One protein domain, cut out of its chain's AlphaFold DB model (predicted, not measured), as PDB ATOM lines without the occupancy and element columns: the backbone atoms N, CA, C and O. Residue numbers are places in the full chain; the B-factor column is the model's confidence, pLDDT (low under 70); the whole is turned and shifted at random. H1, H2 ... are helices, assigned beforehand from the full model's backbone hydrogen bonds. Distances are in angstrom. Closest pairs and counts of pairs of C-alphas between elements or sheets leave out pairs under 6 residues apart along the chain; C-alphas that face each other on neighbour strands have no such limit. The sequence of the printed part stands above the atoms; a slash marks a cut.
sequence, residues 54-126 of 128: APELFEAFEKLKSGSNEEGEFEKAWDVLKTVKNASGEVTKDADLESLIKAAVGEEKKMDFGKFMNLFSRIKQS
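What this domain is: This is residues 54 to 126 of the 128 residues of the protein "EF-hand domain-containing protein" of Crassostrea gigas (UniProt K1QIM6). Two helical hairpins, H1 with H2 and H3 with H4, pack as a ring of four mostly crossed helices, H4 coming back to H1. The printed part has 73 residues, is all helix and compact, with a radius of gyration of the C-alphas of 11.3 A and spans of 34 by 24 by 19 A.

Where its parts are: H1, residues 54 to 66, begins at C-alpha (256.151, 257.065, 274.570) and is 18.3 A long. H2 is residues 73 to 81, 11.9 A; H3 94 to 105, 16.3 A; H4 113 to 125, 17.9 A, ending at (256.277, 266.305, 264.840).

How they stand to each other: Residues 60 to 64 of H1 touch H2, closest C-alphas Leu 64 and Lys 76, 5.5 A. H2 touches H3 at a steep tilt of 47 degrees, closest C-alphas Phe 74 and Ile 101, 6.7 A. Residues 100 to 105 of H3 touch residues 115 to 119 of H4, closest C-alphas Ala 104 and Lys 115, 5.9 A. Residues 57 to 61 of H1 touch H4, closest C-alphas Leu 57 and Phe 120, 6.9 A. H1 and H3 are apart. In the four helices every O i to N i+4 pair is within hydrogen-bond range.

The domain as a whole: The printed part has no cut. The link of residues 82 to 93 is long. Residues 67 to 71 have pLDDT under 70.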
ATOM      1  N   ALA A  54     257.145 258.047 274.147       84.81
ATOM      2  CA  ALA A  54     256.151 257.065 274.570       84.81
ATOM      3  C   ALA A  54     255.796 257.184 276.065       84.81
ATOM      4  O   ALA A  54     254.603 257.175 276.373       84.81
ATOM      5  N   PRO A  55     256.752 257.379 276.999       85.38
ATOM      6  CA  PRO A  55     256.415 257.630 278.402       85.38
ATOM      7  C   PRO A  55     255.553 258.884 278.587       85.38
ATOM      8  O   PRO A  55     254.526 258.840 279.260       85.38
ATOM      9  N   GLU A  56     255.928 259.982 277.926       88.75
ATOM     10  CA  GLU A  56     255.217 261.262 278.006       88.75
ATOM     11  C   GLU A  56     253.795 261.156 277.437       88.75
ATOM     12  O   GLU A  56     252.862 261.710 278.017       88.75
ATOM     13  N   LEU A  57     253.604 260.396 276.350       88.94
ATOM     14  CA  LEU A  57     252.284 260.106 275.786       88.94
ATOM     15  C   LEU A  57     251.373 259.466 276.838       88.94
ATOM     16  O   LEU A  57     250.230 259.893 277.011       88.94
ATOM     17  N   PHE A  58     251.860 258.432 277.525       87.38
ATOM     18  CA  PHE A  58     251.059 257.725 278.515       87.38
ATOM     19  C   PHE A  58     250.791 258.571 279.754       87.38
ATOM     20  O   PHE A  58     249.660 258.585 280.228       87.38
ATOM     21  N   GLU A  59     251.774 259.323 280.248       88.12
ATOM     22  CA  GLU A  59     251.555 260.267 281.348       88.12
ATOM     23  C   GLU A  59     250.508 261.329 280.992       88.12
ATOM     24  O   GLU A  59     249.633 261.648 281.798       88.12
ATOM     25  N   ALA A  60     250.573 261.869 279.773       88.12
ATOM     26  CA  ALA A  60     249.611 262.841 279.279       88.12
ATOM     27  C   ALA A  60     248.205 262.223 279.155       88.12
ATOM     28  O   ALA A  60     247.214 262.833 279.558       88.12
ATOM     29  N   PHE A  61     248.109 260.983 278.677       86.81
ATOM     30  CA  PHE A  61     246.832 260.282 278.563       86.81
ATOM     31  C   PHE A  61     246.222 259.904 279.920       86.81
ATOM     32  O   PHE A  61     245.011 260.014 280.112       86.81
ATOM     33  N   GLU A  62     247.039 259.497 280.891       85.44
ATOM     34  CA  GLU A  62     246.575 259.250 282.260       85.44
ATOM     35  C   GLU A  62     246.061 260.543 282.906       85.44
ATOM     36  O   GLU A  62     245.008 260.527 283.540       85.44
ATOM     37  N   LYS A  63     246.718 261.690 282.675       84.81
ATOM     38  CA  LYS A  63     246.200 262.999 283.114       84.81
ATOM     39  C   LYS A  63     244.822 263.287 282.526       84.81
ATOM     40  O   LYS A  63     243.923 263.656 283.280       84.81
ATOM     41  N   LEU A  64     244.636 263.030 281.228       83.62
ATOM     42  CA  LEU A  64     243.348 263.177 280.545       83.62
ATOM     43  C   LEU A  64     242.254 262.311 281.194       83.62
ATOM     44  O   LEU A  64     241.147 262.793 281.424       83.62
ATOM     45  N   LYS A  65     242.572 261.061 281.560       78.06
ATOM     46  CA  LYS A  65     241.634 260.146 282.234       78.06
ATOM     47  C   LYS A  65     241.385 260.460 283.709       78.06
ATOM     48  O   LYS A  65     240.293 260.200 284.205       78.06
ATOM     49  N   SER A  66     242.385 260.981 284.414       73.69
ATOM     50  CA  SER A  66     242.326 261.242 285.859       73.69
ATOM     51  C   SER A  66     241.539 262.500 286.239       73.69
ATOM     52  O   SER A  66     241.278 262.716 287.421       73.69
ATOM     53  N   GLY A  67     241.138 263.317 285.255       61.28
ATOM     54  CA  GLY A  67     240.290 264.487 285.454       61.28
ATOM     55  C   GLY A  67     238.903 264.102 285.966       61.28
ATOM     56  O   GLY A  67     237.959 263.953 285.184       61.28
ATOM     57  N   SER A  68     238.773 263.940 287.284       49.91
ATOM     58  CA  SER A  68     237.493 263.952 287.982       49.91
ATOM     59  C   SER A  68     236.958 265.369 287.881       49.91
ATOM     60  O   SER A  68     237.539 266.258 288.490       49.91
ATOM     61  N   ASN A  69     235.965 265.568 287.026       50.97
ATOM     62  CA  ASN A  69     234.900 266.569 287.070       50.97
ATOM     63  C   ASN A  69     234.141 266.426 285.747       50.97
ATOM     64  O   ASN A  69     234.690 265.966 284.740       50.97
ATOM     65  N   GLU A  70     232.859 266.752 285.774       55.31
ATOM     66  CA  GLU A  70     231.858 266.583 284.714       55.31
ATOM     67  C   GLU A  70     232.102 267.481 283.475       55.31
ATOM     68  O   GLU A  70     231.170 267.856 282.770       55.31
ATOM     69  N   GLU A  71     233.358 267.844 283.211       57.44
ATOM     70  CA  GLU A  71     233.812 268.618 282.057       57.44
ATOM     71  C   GLU A  71     234.081 267.707 280.852       57.44
ATOM     72  O   GLU A  71     234.437 266.527 280.994       57.44
ATOM     73  N   GLY A  72     233.877 268.257 279.654       70.88
ATOM     74  CA  GLY A  72     233.946 267.530 278.398       70.88
ATOM     75  C   GLY A  72     235.350 267.023 278.062       70.88
ATOM     76  O   GLY A  72     236.375 267.544 278.497       70.88
ATOM     77  N   GLU A  73     235.396 265.988 277.222       78.06
ATOM     78  CA  GLU A  73     236.641 265.403 276.694       78.06
ATOM     79  C   GLU A  73     237.492 266.433 275.932       78.06
ATOM     80  O   GLU A  73     238.712 266.304 275.860       78.06
ATOM     81  N   PHE A  74     236.859 267.476 275.379       82.94
ATOM     82  CA  PHE A  74     237.554 268.576 274.718       82.94
ATOM     83  C   PHE A  74     238.383 269.403 275.709       82.94
ATOM     84  O   PHE A  74     239.574 269.590 275.466       82.94
ATOM     85  N   GLU A  75     237.791 269.879 276.813       83.75
ATOM     86  CA  GLU A  75     238.507 270.705 277.796       83.75
ATOM     87  C   GLU A  75     239.677 269.933 278.426       83.75
ATOM     88  O   GLU A  75     240.791 270.446 278.514       83.75
ATOM     89  N   LYS A  76     239.469 268.650 278.748       83.38
ATOM     90  CA  LYS A  76     240.525 267.781 279.294       83.38
ATOM     91  C   LYS A  76     241.672 267.574 278.309       83.38
ATOM     92  O   LYS A  76     242.843 267.670 278.680       83.38
ATOM     93  N   ALA A  77     241.348 267.305 277.046       85.44
ATOM     94  CA  ALA A  77     242.350 267.178 275.997       85.44
ATOM     95  C   ALA A  77     243.129 268.477 275.792       85.44
ATOM     96  O   ALA A  77     244.346 268.439 275.621       85.44
ATOM     97  N   TRP A  78     242.437 269.613 275.838       87.69
ATOM     98  CA  TRP A  78     243.038 270.930 275.715       87.69
ATOM     99  C   TRP A  78     244.046 271.196 276.830       87.69
ATOM    100  O   TRP A  78     245.196 271.529 276.541       87.69
ATOM    101  N   ASP A  79     243.653 270.982 278.085       87.56
ATOM    102  CA  ASP A  79     244.504 271.240 279.248       87.56
ATOM    103  C   ASP A  79     245.764 270.380 279.275       87.56
ATOM    104  O   ASP A  79     246.828 270.842 279.694       87.56
ATOM    105  N   VAL A  80     245.678 269.149 278.776       88.94
ATOM    106  CA  VAL A  80     246.845 268.280 278.631       88.94
ATOM    107  C   VAL A  80     247.707 268.725 277.447       88.94
ATOM    108  O   VAL A  80     248.895 269.010 277.617       88.94
ATOM    109  N   LEU A  81     247.132 268.807 276.245       88.44
ATOM    110  CA  LEU A  81     247.889 268.981 275.003       88.44
ATOM    111  C   LEU A  81     248.501 270.381 274.857       88.44
ATOM    112  O   LEU A  81     249.557 270.501 274.241       88.44
ATOM    113  N   LYS A  82     247.933 271.422 275.485       88.75
ATOM    114  CA  LYS A  82     248.521 272.780 275.503       88.75
ATOM    115  C   LYS A  82     249.867 272.852 276.227       88.75
ATOM    116  O   LYS A  82     250.620 273.805 276.047       88.75
ATOM    117  N   THR A  83     250.156 271.870 277.082       88.19
ATOM    118  CA  THR A  83     251.422 271.786 277.826       88.19
ATOM    119  C   THR A  83     252.476 270.955 277.099       88.19
ATOM    120  O   THR A  83     253.655 271.007 277.456       88.19
ATOM    121  N   VAL A  84     252.067 270.210 276.067       87.19
ATOM    122  CA  VAL A  84     252.952 269.345 275.289       87.19
ATOM    123  C   VAL A  84     253.796 270.205 274.359       87.19
ATOM    124  O   VAL A  84     253.290 270.978 273.548       87.19
ATOM    125  N   LYS A  85     255.112 270.038 274.473       87.38
ATOM    126  CA  LYS A  85     256.090 270.695 273.606       87.38
ATOM    127  C   LYS A  85     256.423 269.812 272.412       87.38
ATOM    128  O   LYS A  85     256.561 268.598 272.571       87.38
ATOM    129  N   ASN A  86     256.591 270.419 271.244       86.62
ATOM    130  CA  ASN A  86     257.096 269.765 270.043       86.62
ATOM    131  C   ASN A  86     258.595 269.419 270.169       86.62
ATOM    132  O   ASN A  86     259.239 269.738 271.171       86.62
ATOM    133  N   ALA A  87     259.169 268.785 269.141       80.69
ATOM    134  CA  ALA A  87     260.598 268.455 269.105       80.69
ATOM    135  C   ALA A  87     261.537 269.682 269.211       80.69
ATOM    136  O   ALA A  87     262.690 269.529 269.602       80.69
ATOM    137  N   SER A  88     261.051 270.891 268.900       82.75
ATOM    138  CA  SER A  88     261.784 272.159 269.054       82.75
ATOM    139  C   SER A  88     261.658 272.773 270.458       82.75
ATOM    140  O   SER A  88     262.299 273.781 270.745       82.75
ATOM    141  N   GLY A  89     260.846 272.187 271.346       83.62
ATOM    142  CA  GLY A  89     260.584 272.710 272.691       83.62
ATOM    143  C   GLY A  89     259.472 273.764 272.765       83.62
ATOM    144  O   GLY A  89     259.274 274.362 273.827       83.62
ATOM    145  N   GLU A  90     258.735 273.978 271.677       86.69
ATOM    146  CA  GLU A  90     257.661 274.966 271.561       86.69
ATOM    147  C   GLU A  90     256.287 274.314 271.739       86.69
ATOM    148  O   GLU A  90     256.083 273.154 271.386       86.69
ATOM    149  N   VAL A  91     255.327 275.059 272.282       87.19
ATOM    150  CA  VAL A  91     253.935 274.603 272.402       87.19
ATOM    151  C   VAL A  91     253.151 274.947 271.137       87.19
ATOM    152  O   VAL A  91     253.411 275.961 270.487       87.19
ATOM    153  N   THR A  92     252.176 274.110 270.781       84.25
ATOM    154  CA  THR A  92     251.263 274.409 269.671       84.25
ATOM    155  C   THR A  92     250.422 275.639 269.998       84.25
ATOM    156  O   THR A  92     249.944 275.790 271.120       84.25
ATOM    157  N   LYS A  93     250.225 276.517 269.009       86.25
ATOM    158  CA  LYS A  93     249.379 277.705 269.153       86.25
ATOM    159  C   LYS A  93     247.943 277.301 269.475       86.25
ATOM    160  O   LYS A  93     247.408 276.385 268.854       86.25
ATOM    161  N   ASP A  94     247.308 278.061 270.358       85.06
ATOM    162  CA  ASP A  94     245.947 277.822 270.837       85.06
ATOM    163  C   ASP A  94     244.940 277.560 269.695       85.06
ATOM    164  O   ASP A  94     244.264 276.534 269.686       85.06
ATOM    165  N   ALA A  95     244.889 278.417 268.671       83.38
ATOM    166  CA  ALA A  95     243.932 278.262 267.566       83.38
ATOM    167  C   ALA A  95     244.128 276.964 266.750       83.38
ATOM    168  O   ALA A  95     243.156 276.326 266.326       83.38
ATOM    169  N   ASP A  96     245.384 276.556 266.548       86.88
ATOM    170  CA  ASP A  96     245.722 275.332 265.816       86.88
ATOM    171  C   ASP A  96     245.399 274.100 266.665       86.88
ATOM    172  O   ASP A  96     244.781 273.147 266.185       86.88
ATOM    173  N   LEU A  97     245.751 274.143 267.952       87.75
ATOM    174  CA  LEU A  97     245.454 273.079 268.902       87.75
ATOM    175  C   LEU A  97     243.943 272.851 269.037       87.75
ATOM    176  O   LEU A  97     243.488 271.709 269.073       87.75
ATOM    177  N   GLU A  98     243.152 273.922 269.050       89.31
ATOM    178  CA  GLU A  98     241.702 273.861 269.249       89.31
ATOM    179  C   GLU A  98     241.059 273.161 268.059       89.31
ATOM    180  O   GLU A  98     240.242 272.251 268.214       89.31
ATOM    181  N   SER A  99     241.497 273.545 266.860       88.88
ATOM    182  CA  SER A  99     241.063 272.949 265.602       88.88
ATOM    183  C   SER A  99     241.429 271.463 265.529       88.88
ATOM    184  O   SER A  99     240.601 270.642 265.132       88.88
ATOM    185  N   LEU A 100     242.639 271.097 265.963       89.25
ATOM    186  CA  LEU A 100     243.104 269.711 266.002       89.25
ATOM    187  C   LEU A 100     242.277 268.852 266.967       89.25
ATOM    188  O   LEU A 100     241.813 267.776 266.587       89.25
ATOM    189  N   ILE A 101     242.052 269.330 268.193       88.50
ATOM    190  CA  ILE A 101     241.280 268.594 269.199       88.50
ATOM    191  C   ILE A 101     239.828 268.449 268.748       88.50
ATOM    192  O   ILE A 101     239.313 267.331 268.774       88.50
ATOM    193  N   LYS A 102     239.187 269.523 268.260       88.38
ATOM    194  CA  LYS A 102     237.816 269.473 267.716       88.38
ATOM    195  C   LYS A 102     237.689 268.452 266.589       88.38
ATOM    196  O   LYS A 102     236.742 267.669 266.582       88.38
ATOM    197  N   ALA A 103     238.658 268.421 265.674       87.50
ATOM    198  CA  ALA A 103     238.670 267.460 264.577       87.50
ATOM    199  C   ALA A 103     238.799 266.004 265.062       87.50
ATOM    200  O   ALA A 103     238.209 265.112 264.460       87.50
ATOM    201  N   ALA A 104     239.545 265.751 266.142       87.12
ATOM    202  CA  ALA A 104     239.725 264.403 266.680       87.12
ATOM    203  C   ALA A 104     238.522 263.915 267.499       87.12
ATOM    204  O   ALA A 104     238.088 262.776 267.326       87.12
ATOM    205  N   VAL A 105     237.975 264.755 268.389       84.88
ATOM    206  CA  VAL A 105     236.808 264.374 269.208       84.88
ATOM    207  C   VAL A 105     235.541 264.244 268.367       84.88
ATOM    208  O   VAL A 105     234.682 263.421 268.692       84.88
ATOM    209  N   GLY A 106     235.453 265.012 267.275       82.00
ATOM    210  CA  GLY A 106     234.336 265.001 266.340       82.00
ATOM    211  C   GLY A 106     232.993 265.302 267.010       82.00
ATOM    212  O   GLY A 106     232.920 265.885 268.093       82.00
ATOM    213  N   GLU A 107     231.911 264.867 266.366       75.19
ATOM    214  CA  GLU A 107     230.546 265.018 266.892       75.19
ATOM    215  C   GLU A 107     230.292 264.153 268.135       75.19
ATOM    216  O   GLU A 107     229.483 264.509 268.990       75.19
ATOM    217  N   GLU A 108     231.029 263.047 268.268       73.00
ATOM    218  CA  GLU A 108     230.923 262.118 269.395       73.00
ATOM    219  C   GLU A 108     231.442 262.712 270.707       73.00
ATOM    220  O   GLU A 108     231.169 262.150 271.768       73.00
ATOM    221  N   LYS A 109     232.197 263.822 270.639       77.50
ATOM    222  CA  LYS A 109     232.837 264.488 271.782       77.50
ATOM    223  C   LYS A 109     233.616 263.506 272.664       77.50
ATOM    224  O   LYS A 109     233.595 263.619 273.885       77.50
ATOM    225  N   LYS A 110     234.272 262.520 272.040       81.25
ATOM    226  CA  LYS A 110     235.010 261.450 272.724       81.25
ATOM    227  C   LYS A 110     236.444 261.364 272.241       81.25
ATOM    228  O   LYS A 110     236.688 261.266 271.034       81.25
ATOM    229  N   MET A 111     237.373 261.320 273.193       84.94
ATOM    230  CA  MET A 111     238.794 261.127 272.941       84.94
ATOM    231  C   MET A 111     239.248 259.749 273.435       84.94
ATOM    232  O   MET A 111     239.463 259.525 274.620       84.94
ATOM    233  N   ASP A 112     239.400 258.800 272.511       85.00
ATOM    234  CA  ASP A 112     240.055 257.526 272.809       85.00
ATOM    235  C   ASP A 112     241.587 257.640 272.712       85.00
ATOM    236  O   ASP A 112     242.140 258.650 272.264       85.00
ATOM    237  N   PHE A 113     242.287 256.584 273.135       84.12
ATOM    238  CA  PHE A 113     243.750 256.556 273.118       84.12
ATOM    239  C   PHE A 113     244.334 256.701 271.709       84.12
ATOM    240  O   PHE A 113     245.337 257.385 271.536       84.12
ATOM    241  N   GLY A 114     243.706 256.106 270.692       85.38
ATOM    242  CA  GLY A 114     244.179 256.195 269.312       85.38
ATOM    243  C   GLY A 114     244.073 257.618 268.765       85.38
ATOM    244  O   GLY A 114     245.020 258.130 268.165       85.38
ATOM    245  N   LYS A 115     242.946 258.294 269.015       87.94
ATOM    246  CA  LYS A 115     242.736 259.713 268.687       87.94
ATOM    247  C   LYS A 115     243.748 260.601 269.416       87.94
ATOM    248  O   LYS A 115     244.397 261.429 268.774       87.94
ATOM    249  N   PHE A 116     243.931 260.395 270.722       88.69
ATOM    250  CA  PHE A 116     244.885 261.157 271.531       88.69
ATOM    251  C   PHE A 116     246.327 260.977 271.047       88.69
ATOM    252  O   PHE A 116     247.035 261.952 270.811       88.69
ATOM    253  N   MET A 117     246.750 259.735 270.827       88.00
ATOM    254  CA  MET A 117     248.085 259.406 270.340       88.00
ATOM    255  C   MET A 117     248.369 260.028 268.969       88.00
ATOM    256  O   MET A 117     249.466 260.542 268.744       88.00
ATOM    257  N   ASN A 118     247.390 260.034 268.060       86.75
ATOM    258  CA  ASN A 118     247.527 260.705 266.767       86.75
ATOM    259  C   ASN A 118     247.738 262.218 266.923       86.75
ATOM    260  O   ASN A 118     248.604 262.787 266.258       86.75
ATOM    261  N   LEU A 119     246.982 262.874 267.810       89.06
ATOM    262  CA  LEU A 119     247.161 264.297 268.111       89.06
ATOM    263  C   LEU A 119     248.523 264.583 268.735       89.06
ATOM    264  O   LEU A 119     249.244 265.459 268.262       89.06
ATOM    265  N   PHE A 120     248.891 263.814 269.754       89.62
ATOM    266  CA  PHE A 120     250.163 263.946 270.446       89.62
ATOM    267  C   PHE A 120     251.339 263.791 269.475       89.62
ATOM    268  O   PHE A 120     252.238 264.630 269.446       89.62
ATOM    269  N   SER A 121     251.287 262.784 268.599       87.06
ATOM    270  CA  SER A 121     252.301 262.566 267.561       87.06
ATOM    271  C   SER A 121     252.392 263.750 266.596       87.06
ATOM    272  O   SER A 121     253.490 264.189 266.263       87.06
ATOM    273  N   ARG A 122     251.251 264.318 266.176       86.69
ATOM    274  CA  ARG A 122     251.224 265.517 265.321       86.69
ATOM    275  C   ARG A 122     251.843 266.730 266.008       86.69
ATOM    276  O   ARG A 122     252.599 267.447 265.364       86.69
ATOM    277  N   ILE A 123     251.565 266.939 267.295       88.25
ATOM    278  CA  ILE A 123     252.168 268.025 268.079       88.25
ATOM    279  C   ILE A 123     253.680 267.823 268.173       88.25
ATOM    280  O   ILE A 123     254.435 268.738 267.850       88.25
ATOM    281  N   LYS A 124     254.139 266.613 268.516       85.94
ATOM    282  CA  LYS A 124     255.572 266.290 268.604       85.94
ATOM    283  C   LYS A 124     256.320 266.513 267.295       85.94
ATOM    284  O   LYS A 124     257.435 267.030 267.313       85.94
ATOM    285  N   GLN A 125     255.694 266.168 266.175       81.69
ATOM    286  CA  GLN A 125     256.277 266.305 264.840       81.69
ATOM    287  C   GLN A 125     256.079 267.691 264.220       81.69
ATOM    288  O   GLN A 125     256.714 267.990 263.205       81.69
ATOM    289  N   SER A 126     255.219 268.535 264.798       79.50
ATOM    290  CA  SER A 126     255.010 269.890 264.301       79.50
ATOM    291  C   SER A 126     256.314 270.681 264.407       79.50
ATOM    292  O   SER A 126     256.898 270.822 265.480       79.50
TER     293      SER A 126